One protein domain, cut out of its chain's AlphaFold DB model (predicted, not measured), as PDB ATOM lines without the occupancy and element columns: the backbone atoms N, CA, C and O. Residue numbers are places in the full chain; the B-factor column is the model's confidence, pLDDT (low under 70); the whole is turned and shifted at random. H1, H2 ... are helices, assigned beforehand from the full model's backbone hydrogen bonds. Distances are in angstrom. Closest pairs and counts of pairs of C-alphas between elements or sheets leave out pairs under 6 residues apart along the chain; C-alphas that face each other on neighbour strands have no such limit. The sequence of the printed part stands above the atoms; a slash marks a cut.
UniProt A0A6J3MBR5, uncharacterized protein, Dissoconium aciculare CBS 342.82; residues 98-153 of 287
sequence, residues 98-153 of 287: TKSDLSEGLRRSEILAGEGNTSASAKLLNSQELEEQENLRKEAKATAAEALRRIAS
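AT A GLANCE: This is residues 98 to 153 of the 287 residues of an uncharacterized protein of Dissoconium aciculare CBS 342.82 (UniProt A0A6J3MBR5). Picture a long, narrow U laid out as a rod: the helix H3 makes nearly the whole length of one side, and on the other side H1 runs back beside the last part of H3, opposite ways, before a thin stretch with the short helix H2 leads round the closed end. The contacts are few, and residues 114 to 121 stand free, leaving the U open toward its bend. The printed part has 56 residues with three named helices, in the order H1, H2, H3, and no named strand; its class is all helix. It is loose, with a radius of gyration of the C-alphas of 13.9 A, and its C-alphas span 42 by 17 by 12 A.

HOW THE PARTS SIT: Begin with the longest helix, H3, residues 127 to 152. Then look for H1, residues 99 to 114: H1 and H3 only just touch, with 3 pairs of C-alphas within 8 A. Their closest C-alphas are those of Leu 106 and Ala 145, 6.9 A apart, and H3 touches H1 with residues 141 to 149 alone. Their lines stand at a shallow tilt of 26 degrees, and they run opposite ways. Next find H2, residues 120 to 124, which is close to H3 but not clearly touching; the closest C-alphas, of Ala 122 and Leu 130, are 7.7 A apart. H1 and H2 are apart. Every O i to N i+4 pair is within hydrogen-bond range in H1 and H3; in H2 it is 0 of 1, while 2 of 2 O i to N i+3 pairs are within range.

IN THESE COORDINATES: Find C-alpha 127 at (223.236, 175.800, 229.173); from there H3 runs 37.3 A over 26 residues to C-alpha 152 at (238.670, 178.660, 195.334). Then go to C-alpha 99 at (235.216, 170.294, 194.838), where H1 begins; its 16 residues run 22.6 A to C-alpha 114. H2, five residues, measures 7.4 A from C-alpha 120 to C-alpha 124.

THE WHOLE: Look at Thr 98 and Leu 124 for the two C-alphas farthest apart, 41.9 A; the first and last printed C-alphas, of Thr 98 and Ser 153, are 10.3 A apart. The printed part has no cut, and the links H1 to H2, with 5 residues between them, and H2 to H3, with 2, are both tight. In the B-factor column you will find a mean pLDDT of 84.6 for the printed part; the model's confidence is low, under 70, at residues 115 to 124, of which 120 to 124 belong to H2.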
ATOM      1  N   THR A  98     240.050 170.017 193.844       94.50
ATOM      2  CA  THR A  98     238.707 169.632 193.386       94.50
ATOM      3  C   THR A  98     237.615 170.085 194.363       94.50
ATOM      4  O   THR A  98     237.871 170.445 195.515       94.50
ATOM      5  N   LYS A  99     236.352 170.061 193.932       93.50
ATOM      6  CA  LYS A  99     235.216 170.294 194.838       93.50
ATOM      7  C   LYS A  99     235.171 169.272 195.980       93.50
ATOM      8  O   LYS A  99     234.849 169.662 197.106       93.50
ATOM      9  N   SER A 100     235.522 168.009 195.719       95.06
ATOM     10  CA  SER A 100     235.604 166.981 196.761       95.06
ATOM     11  C   SER A 100     236.720 167.287 197.752       95.06
ATOM     12  O   SER A 100     236.445 167.305 198.949       95.06
ATOM     13  N   ASP A 101     237.914 167.655 197.280       95.38
ATOM     14  CA  ASP A 101     239.053 167.993 198.148       95.38
ATOM     15  C   ASP A 101     238.731 169.180 199.061       95.38
ATOM     16  O   ASP A 101     239.047 169.173 200.252       95.38
ATOM     17  N   LEU A 102     238.058 170.209 198.524       95.19
ATOM     18  CA  LEU A 102     237.625 171.354 199.321       95.19
ATOM     19  C   LEU A 102     236.612 170.928 200.390       95.19
ATOM     20  O   LEU A 102     236.712 171.358 201.537       95.19
ATOM     21  N   SER A 103     235.642 170.081 200.032       94.50
ATOM     22  CA  SER A 103     234.640 169.583 200.979       94.50
ATOM     23  C   SER A 103     235.250 168.693 202.068       94.50
ATOM     24  O   SER A 103     234.888 168.819 203.238       94.50
ATOM     25  N   GLU A 104     236.226 167.858 201.712       95.62
ATOM     26  CA  GLU A 104     236.958 167.009 202.647       95.62
ATOM     27  C   GLU A 104     237.836 167.852 203.577       95.62
ATOM     28  O   GLU A 104     237.837 167.639 204.790       95.62
ATOM     29  N   GLY A 105     238.514 168.868 203.037       95.12
ATOM     30  CA  GLY A 105     239.298 169.824 203.814       95.12
ATOM     31  C   GLY A 105     238.449 170.593 204.830       95.12
ATOM     32  O   GLY A 105     238.846 170.722 205.990       95.12
ATOM     33  N   LEU A 106     237.253 171.041 204.427       93.56
ATOM     34  CA  LEU A 106     236.289 171.680 205.328       93.56
ATOM     35  C   LEU A 106     235.837 170.716 206.430       93.56
ATOM     36  O   LEU A 106     235.938 171.054 207.608       93.56
ATOM     37  N   ARG A 107     235.442 169.488 206.074       92.94
ATOM     38  CA  ARG A 107     235.045 168.456 207.045       92.94
ATOM     39  C   ARG A 107     236.169 168.141 208.034       92.94
ATOM     40  O   ARG A 107     235.933 168.022 209.235       92.94
ATOM     41  N   ARG A 108     237.409 168.014 207.557       93.62
ATOM     42  CA  ARG A 108     238.573 167.754 208.415       93.62
ATOM     43  C   ARG A 108     238.841 168.921 209.363       93.62
ATOM     44  O   ARG A 108     239.141 168.691 210.532       93.62
ATOM     45  N   SER A 109     238.695 170.158 208.887       90.94
ATOM     46  CA  SER A 109     238.785 171.353 209.730       90.94
ATOM     47  C   SER A 109     237.693 171.375 210.804       90.94
ATOM     48  O   SER A 109     237.980 171.694 211.956       90.94
ATOM     49  N   GLU A 110     236.466 170.974 210.463       86.50
ATOM     50  CA  GLU A 110     235.356 170.881 211.415       86.50
ATOM     51  C   GLU A 110     235.628 169.885 212.543       86.50
ATOM     52  O   GLU A 110     235.391 170.224 213.706       86.50
ATOM     53  N   ILE A 111     236.148 168.699 212.206       88.69
ATOM     54  CA  ILE A 111     236.507 167.649 213.169       88.69
ATOM     55  C   ILE A 111     237.605 168.152 214.111       88.69
ATOM     56  O   ILE A 111     237.410 168.173 215.323       88.69
ATOM     57  N   LEU A 112     238.713 168.661 213.558       88.12
ATOM     58  CA  LEU A 112     239.846 169.155 214.349       88.12
ATOM     59  C   LEU A 112     239.460 170.319 215.259       88.12
ATOM     60  O   LEU A 112     239.948 170.434 216.380       88.12
ATOM     61  N   ALA A 113     238.570 171.192 214.790       82.62
ATOM     62  CA  ALA A 113     238.062 172.260 215.624       82.62
ATOM     63  C   ALA A 113     237.184 171.678 216.758       82.62
ATOM     64  O   ALA A 113     237.260 172.153 217.893       82.62
ATOM     65  N   GLY A 114     236.340 170.682 216.470       72.62
ATOM     66  CA  GLY A 114     235.413 170.069 217.430       72.62
ATOM     67  C   GLY A 114     236.080 169.300 218.576       72.62
ATOM     68  O   GLY A 114     235.563 169.317 219.689       72.62
ATOM     69  N   GLU A 115     237.248 168.701 218.344       58.44
ATOM     70  CA  GLU A 115     237.940 167.823 219.307       58.44
ATOM     71  C   GLU A 115     238.596 168.553 220.506       58.44
ATOM     72  O   GLU A 115     239.118 167.913 221.414       58.44
ATOM     73  N   GLY A 116     238.537 169.890 220.565       55.53
ATOM     74  CA  GLY A 116     239.205 170.699 221.599       55.53
ATOM     75  C   GLY A 116     238.375 171.097 222.830       55.53
ATOM     76  O   GLY A 116     238.923 171.698 223.755       55.53
ATOM     77  N   ASN A 117     237.074 170.791 222.892       54.47
ATOM     78  CA  ASN A 117     236.223 171.200 224.021       54.47
ATOM     79  C   ASN A 117     236.304 170.219 225.209       54.47
ATOM     80  O   ASN A 117     235.309 169.670 225.667       54.47
ATOM     81  N   THR A 118     237.506 170.034 225.751       54.62
ATOM     82  CA  THR A 118     237.722 169.566 227.135       54.62
ATOM     83  C   THR A 118     238.366 170.655 227.996       54.62
ATOM     84  O   THR A 118     238.928 170.376 229.055       54.62
ATOM     85  N   SER A 119     238.285 171.919 227.564       57.97
ATOM     86  CA  SER A 119     238.799 173.034 228.356       57.97
ATOM     87  C   SER A 119     237.979 173.194 229.641       57.97
ATOM     88  O   SER A 119     236.750 173.088 229.648       57.97
ATOM     89  N   ALA A 120     238.666 173.451 230.753       58.88
ATOM     90  CA  ALA A 120     238.051 173.662 232.060       58.88
ATOM     91  C   ALA A 120     237.018 174.812 232.068       58.88
ATOM     92  O   ALA A 120     236.107 174.788 232.891       58.88
ATOM     93  N   SER A 121     237.106 175.764 231.126       58.47
ATOM     94  CA  SER A 121     236.139 176.860 230.963       58.47
ATOM     95  C   SER A 121     234.770 176.406 230.458       58.47
ATOM     96  O   SER A 121     233.773 177.011 230.835       58.47
ATOM     97  N   ALA A 122     234.685 175.333 229.662       59.62
ATOM     98  CA  ALA A 122     233.393 174.833 229.178       59.62
ATOM     99  C   ALA A 122     232.521 174.266 230.315       59.62
ATOM    100  O   ALA A 122     231.304 174.207 230.194       59.62
ATOM    101  N   LYS A 123     233.140 173.889 231.444       63.56
ATOM    102  CA  LYS A 123     232.452 173.382 232.642       63.56
ATOM    103  C   LYS A 123     231.837 174.486 233.512       63.56
ATOM    104  O   LYS A 123     231.106 174.160 234.439       63.56
ATOM    105  N   LEU A 124     232.160 175.756 233.253       69.62
ATOM    106  CA  LEU A 124     231.695 176.909 234.036       69.62
ATOM    107  C   LEU A 124     230.517 177.652 233.385       69.62
ATOM    108  O   LEU A 124     229.963 178.545 234.017       69.62
ATOM    109  N   LEU A 125     230.157 177.310 232.145       70.25
ATOM    110  CA  LEU A 125     229.116 177.992 231.369       70.25
ATOM    111  C   LEU A 125     227.729 177.396 231.642       70.25
ATOM    112  O   LEU A 125     227.581 176.179 231.787       70.25
ATOM    113  N   ASN A 126     226.708 178.255 231.660       83.06
ATOM    114  CA  ASN A 126     225.306 177.837 231.726       83.06
ATOM    115  C   ASN A 126     224.846 177.239 230.383       83.06
ATOM    116  O   ASN A 126     225.431 177.507 229.334       83.06
ATOM    117  N   SER A 127     223.754 176.462 230.386       82.38
ATOM    118  CA  SER A 127     223.236 175.800 229.173       82.38
ATOM    119  C   SER A 127     222.964 176.772 228.018       82.38
ATOM    120  O   SER A 127     223.326 176.483 226.882       82.38
ATOM    121  N   GLN A 128     222.401 177.947 228.310       86.25
ATOM    122  CA  GLN A 128     222.113 178.981 227.307       86.25
ATOM    123  C   GLN A 128     223.388 179.568 226.680       86.25
ATOM    124  O   GLN A 128     223.440 179.783 225.473       86.25
ATOM    125  N   GLU A 129     224.438 179.780 227.475       83.94
ATOM    126  CA  GLU A 129     225.714 180.331 226.997       83.94
ATOM    127  C   GLU A 129     226.473 179.313 226.133       83.94
ATOM    128  O   GLU A 129     227.146 179.685 225.171       83.94
ATOM    129  N   LEU A 130     226.342 178.018 226.446       81.12
ATOM    130  CA  LEU A 130     226.877 176.936 225.620       81.12
ATOM    131  C   LEU A 130     226.178 176.882 224.255       81.12
ATOM    132  O   LEU A 130     226.855 176.805 223.231       81.12
ATOM    133  N   GLU A 131     224.846 176.977 224.231       85.00
ATOM    134  CA  GLU A 131     224.066 177.015 222.987       85.00
ATOM    135  C   GLU A 131     224.414 178.240 222.128       85.00
ATOM    136  O   GLU A 131     224.612 178.115 220.916       85.00
ATOM    137  N   GLU A 132     224.555 179.419 222.740       88.56
ATOM    138  CA  GLU A 132     224.959 180.639 222.038       88.56
ATOM    139  C   GLU A 132     226.372 180.511 221.443       88.56
ATOM    140  O   GLU A 132     226.579 180.806 220.262       88.56
ATOM    141  N   GLN A 133     227.337 179.986 222.207       83.62
ATOM    142  CA  GLN A 133     228.689 179.727 221.702       83.62
ATOM    143  C   GLN A 133     228.704 178.706 220.562       83.62
ATOM    144  O   GLN A 133     229.454 178.868 219.593       83.62
ATOM    145  N   GLU A 134     227.883 177.659 220.642       84.81
ATOM    146  CA  GLU A 134     227.735 176.700 219.553       84.81
ATOM    147  C   GLU A 134     227.160 177.346 218.292       84.81
ATOM    148  O   GLU A 134     227.636 177.054 217.190       84.81
ATOM    149  N   ASN A 135     226.171 178.227 218.435       90.19
ATOM    150  CA  ASN A 135     225.546 178.922 217.314       90.19
ATOM    151  C   ASN A 135     226.518 179.897 216.647       90.19
ATOM    152  O   ASN A 135     226.755 179.776 215.445       90.19
ATOM    153  N   LEU A 136     227.196 180.751 217.421       90.19
ATOM    154  CA  LEU A 136     228.245 181.643 216.911       90.19
ATOM    155  C   LEU A 136     229.343 180.863 216.185       90.19
ATOM    156  O   LEU A 136     229.839 181.257 215.127       90.19
ATOM    157  N   ARG A 137     229.707 179.698 216.723       85.62
ATOM    158  CA  ARG A 137     230.689 178.817 216.100       85.62
ATOM    159  C   ARG A 137     230.183 178.218 214.788       85.62
ATOM    160  O   ARG A 137     230.965 178.115 213.842       85.62
ATOM    161  N   LYS A 138     228.917 177.797 214.716       89.25
ATOM    162  CA  LYS A 138     228.288 177.302 213.479       89.25
ATOM    163  C   LYS A 138     228.247 178.403 212.416       89.25
ATOM    164  O   LYS A 138     228.630 178.146 211.278       89.25
ATOM    165  N   GLU A 139     227.883 179.625 212.793       93.50
ATOM    166  CA  GLU A 139     227.850 180.785 211.895       93.50
ATOM    167  C   GLU A 139     229.241 181.156 211.370       93.50
ATOM    168  O   GLU A 139     229.434 181.309 210.159       93.50
ATOM    169  N   ALA A 140     230.243 181.230 212.252       90.94
ATOM    170  CA  ALA A 140     231.622 181.509 211.864       90.94
ATOM    171  C   ALA A 140     232.165 180.444 210.895       90.94
ATOM    172  O   ALA A 140     232.828 180.773 209.909       90.94
ATOM    173  N   LYS A 141     231.834 179.166 211.128       90.31
ATOM    174  CA  LYS A 141     232.181 178.058 210.225       90.31
ATOM    175  C   LYS A 141     231.491 178.187 208.868       90.31
ATOM    176  O   LYS A 141     232.160 178.057 207.846       90.31
ATOM    177  N   ALA A 142     230.187 178.466 208.845       93.31
ATOM    178  CA  ALA A 142     229.435 178.652 207.605       93.31
ATOM    179  C   ALA A 142     230.012 179.810 206.774       93.31
ATOM    180  O   ALA A 142     230.263 179.659 205.577       93.31
ATOM    181  N   THR A 143     230.324 180.924 207.440       95.56
ATOM    182  CA  THR A 143     230.958 182.099 206.832       95.56
ATOM    183  C   THR A 143     232.336 181.759 206.256       95.56
ATOM    184  O   THR A 143     232.636 182.098 205.110       95.56
ATOM    185  N   ALA A 144     233.173 181.036 207.009       94.12
ATOM    186  CA  ALA A 144     234.486 180.595 206.539       94.12
ATOM    187  C   ALA A 144     234.384 179.637 205.340       94.12
ATOM    188  O   ALA A 144     235.134 179.778 204.372       94.12
ATOM    189  N   ALA A 145     233.435 178.698 205.363       94.69
ATOM    190  CA  ALA A 145     233.197 177.769 204.264       94.69
ATOM    191  C   ALA A 145     232.789 178.505 202.978       94.69
ATOM    192  O   ALA A 145     233.306 178.202 201.901       94.69
ATOM    193  N   GLU A 146     231.907 179.501 203.076       95.56
ATOM    194  CA  GLU A 146     231.526 180.325 201.929       95.56
ATOM    195  C   GLU A 146     232.705 181.159 201.405       95.56
ATOM    196  O   GLU A 146     232.954 181.187 200.196       95.56
ATOM    197  N   ALA A 147     233.474 181.786 202.300       96.75
ATOM    198  CA  ALA A 147     234.663 182.547 201.927       96.75
ATOM    199  C   ALA A 147     235.674 181.672 201.166       96.75
ATOM    200  O   ALA A 147     236.152 182.062 200.099       96.75
ATOM    201  N   LEU A 148     235.943 180.458 201.656       95.25
ATOM    202  CA  LEU A 148     236.846 179.506 201.006       95.25
ATOM    203  C   LEU A 148     236.322 179.046 199.643       95.25
ATOM    204  O   LEU A 148     237.089 179.012 198.680       95.25
ATOM    205  N   ARG A 149     235.015 178.774 199.516       94.94
ATOM    206  CA  ARG A 149     234.384 178.459 198.220       94.94
ATOM    207  C   ARG A 149     234.571 179.592 197.212       94.94
ATOM    208  O   ARG A 149     234.934 179.332 196.066       94.94
ATOM    209  N   ARG A 150     234.393 180.851 197.628       94.62
ATOM    210  CA  ARG A 150     234.605 182.022 196.759       94.62
ATOM    211  C   ARG A 150     236.073 182.174 196.354       94.62
ATOM    212  O   ARG A 150     236.355 182.375 195.174       94.62
ATOM    213  N   ILE A 151     237.008 182.021 197.293       94.19
ATOM    214  CA  ILE A 151     238.454 182.107 197.023       94.19
ATOM    215  C   ILE A 151     238.899 181.026 196.026       94.19
ATOM    216  O   ILE A 151     239.687 181.312 195.115       94.19
ATOM    217  N   ALA A 152     238.374 179.807 196.185       94.75
ATOM    218  CA  ALA A 152     238.670 178.660 195.334       94.75
ATOM    219  C   ALA A 152     237.933 178.689 193.980       94.75
ATOM    220  O   ALA A 152     238.357 178.010 193.048       94.75
ATOM    221  N   SER A 153     236.864 179.474 193.827       93.12
ATOM    222  CA  SER A 153     236.067 179.516 192.590       93.12
ATOM    223  C   SER A 153     236.878 179.939 191.353       93.12
ATOM    224  O   SER A 153     237.624 180.918 191.387       93.12
TER     225      SER A 153